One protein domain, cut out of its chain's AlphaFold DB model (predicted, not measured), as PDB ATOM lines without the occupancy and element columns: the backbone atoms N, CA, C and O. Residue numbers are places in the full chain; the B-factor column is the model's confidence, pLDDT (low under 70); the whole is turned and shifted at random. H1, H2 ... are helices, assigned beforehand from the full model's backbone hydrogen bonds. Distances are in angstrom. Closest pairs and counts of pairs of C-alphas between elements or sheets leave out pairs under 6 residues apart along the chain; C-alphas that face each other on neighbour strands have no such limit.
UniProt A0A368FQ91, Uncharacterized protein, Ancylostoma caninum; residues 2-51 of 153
ATOM      1  N   GLU A   2     117.759 181.572 127.402       48.44
ATOM      2  CA  GLU A   2     118.839 180.817 126.750       48.44
ATOM      3  C   GLU A   2     118.431 180.540 125.302       48.44
ATOM      4  O   GLU A   2     117.278 180.178 125.037       48.44
ATOM      5  N   SER A   3     119.338 180.789 124.359       58.94
ATOM      6  CA  SER A   3     119.075 180.525 122.951       58.94
ATOM      7  C   SER A   3     118.982 179.015 122.736       58.94
ATOM      8  O   SER A   3     119.717 178.245 123.349       58.94
ATOM      9  N   LEU A   4     118.113 178.566 121.826       54.53
ATOM     10  CA  LEU A   4     118.046 177.162 121.392       54.53
ATOM     11  C   LEU A   4     119.428 176.617 120.987       54.53
ATOM     12  O   LEU A   4     119.712 175.443 121.210       54.53
ATOM     13  N   GLY A   5     120.289 177.480 120.434       58.97
ATOM     14  CA  GLY A   5     121.676 177.148 120.111       58.97
ATOM     15  C   GLY A   5     122.519 176.815 121.341       58.97
ATOM     16  O   GLY A   5     123.255 175.834 121.305       58.97
ATOM     17  N   ASP A   6     122.353 177.550 122.441       59.94
ATOM     18  CA  ASP A   6     123.092 177.318 123.688       59.94
ATOM     19  C   ASP A   6     122.668 175.993 124.335       59.94
ATOM     20  O   ASP A   6     123.511 175.231 124.797       59.94
ATOM     21  N   ILE A   7     121.373 175.657 124.279       61.34
ATOM     22  CA  ILE A   7     120.832 174.382 124.785       61.34
ATOM     23  C   ILE A   7     121.350 173.195 123.963       61.34
ATOM     24  O   ILE A   7     121.667 172.141 124.516       61.34
ATOM     25  N   ILE A   8     121.416 173.337 122.636       60.94
ATOM     26  CA  ILE A   8     121.936 172.289 121.746       60.94
ATOM     27  C   ILE A   8     123.442 172.125 121.955       60.94
ATOM     28  O   ILE A   8     123.916 170.997 122.074       60.94
ATOM     29  N   HIS A   9     124.181 173.230 122.044       59.69
ATOM     30  CA  HIS A   9     125.616 173.209 122.302       59.69
ATOM     31  C   HIS A   9     125.923 172.571 123.663       59.69
ATOM     32  O   HIS A   9     126.782 171.692 123.743       59.69
ATOM     33  N   ASP A  10     125.167 172.921 124.708       63.53
ATOM     34  CA  ASP A  10     125.282 172.290 126.023       63.53
ATOM     35  C   ASP A  10     124.920 170.798 125.948       63.53
ATOM     36  O   ASP A  10     125.669 169.964 126.432       63.53
ATOM     37  N   ARG A  11     123.865 170.384 125.238       60.88
ATOM     38  CA  ARG A  11     123.556 168.946 125.095       60.88
ATOM     39  C   ARG A  11     124.594 168.131 124.327       60.88
ATOM     40  O   ARG A  11     124.678 166.927 124.564       60.88
ATOM     41  N   ILE A  12     125.318 168.744 123.394       57.91
ATOM     42  CA  ILE A  12     126.334 168.055 122.587       57.91
ATOM     43  C   ILE A  12     127.662 167.984 123.343       57.91
ATOM     44  O   ILE A  12     128.281 166.928 123.353       57.91
ATOM     45  N   HIS A  13     128.077 169.066 124.009       53.25
ATOM     46  CA  HIS A  13     129.395 169.145 124.651       53.25
ATOM     47  C   HIS A  13     129.382 168.823 126.151       53.25
ATOM     48  O   HIS A  13     130.406 168.416 126.710       53.25
ATOM     49  N   ASN A  14     128.246 168.983 126.833       55.16
ATOM     50  CA  ASN A  14     128.150 168.721 128.261       55.16
ATOM     51  C   ASN A  14     128.064 167.212 128.500       55.16
ATOM     52  O   ASN A  14     127.035 166.566 128.294       55.16
ATOM     53  N   GLN A  15     129.170 166.656 128.996       56.41
ATOM     54  CA  GLN A  15     129.334 165.237 129.338       56.41
ATOM     55  C   GLN A  15     128.376 164.755 130.443       56.41
ATOM     56  O   GLN A  15     128.372 163.575 130.791       56.41
ATOM     57  N   ARG A  16     127.551 165.655 130.988       52.69
ATOM     58  CA  ARG A  16     126.416 165.332 131.850       52.69
ATOM     59  C   ARG A  16     125.364 164.455 131.160       52.69
ATOM     60  O   ARG A  16     124.613 163.800 131.869       52.69
ATOM     61  N   TRP A  17     125.304 164.450 129.826       60.88
ATOM     62  CA  TRP A  17     124.340 163.664 129.056       60.88
ATOM     63  C   TRP A  17     124.975 162.392 128.480       60.88
ATOM     64  O   TRP A  17     126.027 162.437 127.835       60.88
ATOM     65  N   PHE A  18     124.307 161.249 128.627       68.56
ATOM     66  CA  PHE A  18     124.793 159.957 128.140       68.56
ATOM     67  C   PHE A  18     124.972 159.952 126.618       68.56
ATOM     68  O   PHE A  18     125.872 159.294 126.101       68.56
ATOM     69  N   THR A  19     124.157 160.730 125.898       68.75
ATOM     70  CA  THR A  19     124.272 160.914 124.449       68.75
ATOM     71  C   THR A  19     125.572 161.608 124.066       68.75
ATOM     72  O   THR A  19     126.205 161.181 123.109       68.75
ATOM     73  N   ALA A  20     126.003 162.624 124.824       65.25
ATOM     74  CA  ALA A  20     127.277 163.311 124.608       65.25
ATOM     75  C   ALA A  20     128.466 162.388 124.921       65.25
ATOM     76  O   ALA A  20     129.437 162.348 124.171       65.25
ATOM     77  N   ARG A  21     128.357 161.571 125.979       70.50
ATOM     78  CA  ARG A  21     129.376 160.562 126.322       70.50
ATOM     79  C   ARG A  21     129.511 159.487 125.243       70.50
ATOM     80  O   ARG A  21     130.622 159.198 124.807       70.50
ATOM     81  N   GLY A  22     128.391 158.932 124.776       66.12
ATOM     82  CA  GLY A  22     128.380 157.952 123.688       66.12
ATOM     83  C   GLY A  22     128.903 158.535 122.375       66.12
ATOM     84  O   GLY A  22     129.696 157.894 121.686       66.12
ATOM     85  N   LEU A  23     128.526 159.777 122.060       69.88
ATOM     86  CA  LEU A  23     129.019 160.505 120.893       69.88
ATOM     87  C   LEU A  23     130.532 160.728 120.957       69.88
ATOM     88  O   LEU A  23     131.209 160.521 119.956       69.88
ATOM     89  N   ARG A  24     131.066 161.066 122.133       71.75
ATOM     90  CA  ARG A  24     132.503 161.217 122.353       71.75
ATOM     91  C   ARG A  24     133.262 159.901 122.225       71.75
ATOM     92  O   ARG A  24     134.285 159.867 121.561       71.75
ATOM     93  N   THR A  25     132.738 158.795 122.759       75.00
ATOM     94  CA  THR A  25     133.354 157.467 122.555       75.00
ATOM     95  C   THR A  25     133.411 157.090 121.070       75.00
ATOM     96  O   THR A  25     134.402 156.531 120.607       75.00
ATOM     97  N   LEU A  26     132.368 157.423 120.306       73.19
ATOM     98  CA  LEU A  26     132.353 157.222 118.856       73.19
ATOM     99  C   LEU A  26     133.317 158.175 118.132       73.19
ATOM    100  O   LEU A  26     133.990 157.744 117.198       73.19
ATOM    101  N   ALA A  27     133.413 159.432 118.569       78.69
ATOM    102  CA  ALA A  27     134.361 160.424 118.058       78.69
ATOM    103  C   ALA A  27     135.811 159.991 118.281       78.69
ATOM    104  O   ALA A  27     136.593 159.981 117.332       78.69
ATOM    105  N   ASP A  28     136.140 159.527 119.484       78.44
ATOM    106  CA  ASP A  28     137.467 159.018 119.839       78.44
ATOM    107  C   ASP A  28     137.828 157.774 119.008       78.44
ATOM    108  O   ASP A  28     138.968 157.627 118.569       78.44
ATOM    109  N   ALA A  29     136.853 156.903 118.719       80.56
ATOM    110  CA  ALA A  29     137.061 155.710 117.897       80.56
ATOM    111  C   ALA A  29     137.195 156.006 116.391       80.56
ATOM    112  O   ALA A  29     137.871 155.270 115.675       80.56
ATOM    113  N   THR A  30     136.539 157.059 115.893       75.44
ATOM    114  CA  THR A  30     136.499 157.392 114.455       75.44
ATOM    115  C   THR A  30     137.384 158.573 114.072       75.44
ATOM    116  O   THR A  30     137.560 158.825 112.882       75.44
ATOM    117  N   SER A  31     137.983 159.278 115.039       79.81
ATOM    118  CA  SER A  31     138.724 160.544 114.882       79.81
ATOM    119  C   SER A  31     137.917 161.694 114.257       79.81
ATOM    120  O   SER A  31     138.483 162.658 113.741       79.81
ATOM    121  N   TRP A  32     136.585 161.601 114.275       77.44
ATOM    122  CA  TRP A  32     135.682 162.604 113.699       77.44
ATOM    123  C   TRP A  32     135.186 163.585 114.761       77.44
ATOM    124  O   TRP A  32     135.130 163.255 115.941       77.44
ATOM    125  N   SER A  33     134.787 164.795 114.350       78.88
ATOM    126  CA  SER A  33     134.224 165.762 115.296       78.88
ATOM    127  C   SER A  33     132.849 165.322 115.808       78.88
ATOM    128  O   SER A  33     132.010 164.841 115.038       78.88
ATOM    129  N   GLU A  34     132.606 165.535 117.107       74.12
ATOM    130  CA  GLU A  34     131.350 165.197 117.792       74.12
ATOM    131  C   GLU A  34     130.135 165.788 117.052       74.12
ATOM    132  O   GLU A  34     129.164 165.087 116.767       74.12
ATOM    133  N   GLU A  35     130.215 167.051 116.621       72.69
ATOM    134  CA  GLU A  35     129.144 167.698 115.855       72.69
ATOM    135  C   GLU A  35     128.859 167.032 114.503       72.69
ATOM    136  O   GLU A  35     127.696 166.907 114.108       72.69
ATOM    137  N   SER A  36     129.901 166.614 113.774       78.06
ATOM    138  CA  SER A  36     129.733 165.957 112.473       78.06
ATOM    139  C   SER A  36     129.090 164.589 112.645       78.06
ATOM    140  O   SER A  36     128.146 164.260 111.931       78.06
ATOM    141  N   LEU A  37     129.537 163.821 113.643       80.00
ATOM    142  CA  LEU A  37     128.937 162.534 113.986       80.00
ATOM    143  C   LEU A  37     127.483 162.685 114.422       80.00
ATOM    144  O   LEU A  37     126.635 161.921 113.969       80.00
ATOM    145  N   CYS A  38     127.162 163.698 115.230       77.88
ATOM    146  CA  CYS A  38     125.788 163.964 115.641       77.88
ATOM    147  C   CYS A  38     124.890 164.248 114.430       77.88
ATOM    148  O   CYS A  38     123.797 163.691 114.331       77.88
ATOM    149  N   LYS A  39     125.355 165.077 113.485       77.50
ATOM    150  CA  LYS A  39     124.615 165.395 112.251       77.50
ATOM    151  C   LYS A  39     124.435 164.165 111.364       77.50
ATOM    152  O   LYS A  39     123.339 163.949 110.854       77.50
ATOM    153  N   VAL A  40     125.475 163.345 111.214       84.50
ATOM    154  CA  VAL A  40     125.419 162.105 110.425       84.50
ATOM    155  C   VAL A  40     124.458 161.101 111.059       84.50
ATOM    156  O   VAL A  40     123.581 160.594 110.368       84.50
ATOM    157  N   MET A  41     124.546 160.870 112.370       82.44
ATOM    158  CA  MET A  41     123.644 159.971 113.097       82.44
ATOM    159  C   MET A  41     122.191 160.451 113.030       82.44
ATOM    160  O   MET A  41     121.298 159.656 112.743       82.44
ATOM    161  N   ALA A  42     121.949 161.751 113.224       81.81
ATOM    162  CA  ALA A  42     120.623 162.337 113.068       81.81
ATOM    163  C   ALA A  42     120.097 162.171 111.633       81.81
ATOM    164  O   ALA A  42     118.939 161.799 111.448       81.81
ATOM    165  N   GLY A  43     120.949 162.382 110.626       83.81
ATOM    166  CA  GLY A  43     120.615 162.184 109.217       83.81
ATOM    167  C   GLY A  43     120.276 160.730 108.881       83.81
ATOM    168  O   GLY A  43     119.276 160.482 108.214       83.81
ATOM    169  N   ILE A  44     121.052 159.768 109.391       85.69
ATOM    170  CA  ILE A  44     120.799 158.330 109.211       85.69
ATOM    171  C   ILE A  44     119.473 157.938 109.862       85.69
ATOM    172  O   ILE A  44     118.652 157.292 109.220       85.69
ATOM    173  N   ILE A  45     119.234 158.351 111.111       85.06
ATOM    174  CA  ILE A  45     117.974 158.064 111.811       85.06
ATOM    175  C   ILE A  45     116.798 158.682 111.053       85.06
ATOM    176  O   ILE A  45     115.798 158.007 110.830       85.06
ATOM    177  N   PHE A  46     116.918 159.933 110.607       84.69
ATOM    178  CA  PHE A  46     115.872 160.600 109.837       84.69
ATOM    179  C   PHE A  46     115.586 159.885 108.511       84.69
ATOM    180  O   PHE A  46     114.427 159.640 108.190       84.69
ATOM    181  N   TYR A  47     116.628 159.481 107.783       84.25
ATOM    182  CA  TYR A  47     116.494 158.698 106.556       84.25
ATOM    183  C   TYR A  47     115.792 157.357 106.814       84.25
ATOM    184  O   TYR A  47     114.829 157.023 106.127       84.25
ATOM    185  N   LEU A  48     116.209 156.625 107.851       84.69
ATOM    186  CA  LEU A  48     115.617 155.342 108.240       84.69
ATOM    187  C   LEU A  48     114.165 155.456 108.736       84.69
ATOM    188  O   LEU A  48     113.413 154.490 108.659       84.69
ATOM    189  N   LEU A  49     113.754 156.619 109.246       83.69
ATOM    190  CA  LEU A  49     112.368 156.884 109.650       83.69
ATOM    191  C   LEU A  49     111.452 157.249 108.474       83.69
ATOM    192  O   LEU A  49     110.232 157.253 108.641       83.69
ATOM    193  N   ILE A  50     112.017 157.567 107.308       81.62
ATOM    194  CA  ILE A  50     111.262 157.859 106.082       81.62
ATOM    195  C   ILE A  50     111.128 156.607 105.202       81.62
ATOM    196  O   ILE A  50     110.202 156.530 104.399       81.62
ATOM    197  N   THR A  51     112.010 155.617 105.356       82.31
ATOM    198  CA  THR A  51     111.953 154.352 104.611       82.31
ATOM    199  C   THR A  51     110.951 153.353 105.205       82.31
ATOM    200  O   THR A  51     110.436 153.527 106.309       82.31
TER     201      THR A  51
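Overview. This is residues 2 to 51 of the 153 residues of an uncharacterized protein of Ancylostoma caninum (UniProt A0A368FQ91). Three helices follow one another at wide angles: H1 meets H2 at a corner, and the start of H3 packs on H2. From the small body where they meet, residues 2 to 8 and 42 to 51 stick out as two arms. The printed part has 50 residues with H1, H2 and H3 in order, no named strand, and is all helix; it is only just loose, close to compact, with a radius of gyration of the C-alphas of 11.8 A and spans of 34 by 28 by 16 A.

Along the chain. H1, residues 4 to 13, begins at C-alpha 4 (118.046, 177.162, 121.392). H2 is residues 18 to 30, 18.2 A long. H3, residues 34 to 50, is 24.4 A long and ends at C-alpha 50 (111.262, 157.859, 106.082).

Arrangement. H1 and H2 touch only at the corner, with residues 19 to 20 alone of H2; the closest C-alphas, of Ile 12 and Ala 20, are 5.2 A apart. Their steep tilt is 59 degrees, the same way. H2 and H3 touch through residues 23 to 27 and 34 to 38 alone, about perpendicular at 74 degrees; the closest C-alphas, of Ala 27 and Glu 34, are 5.6 A apart. H1 and H3 are close but not clearly touching, the closest C-alphas, of Ile 12 and Glu 35, being 7.3 A apart. In H1, H2 and H3 every O i to N i+4 pair is within hydrogen-bond range.

Size, cuts and confidence. The C-alphas farthest apart, of Glu 2 and Thr 51, are 35.2 A apart. The printed part has no cut, and both links are tight. Residues 2 to 20 and 22 to 23 have pLDDT under 70.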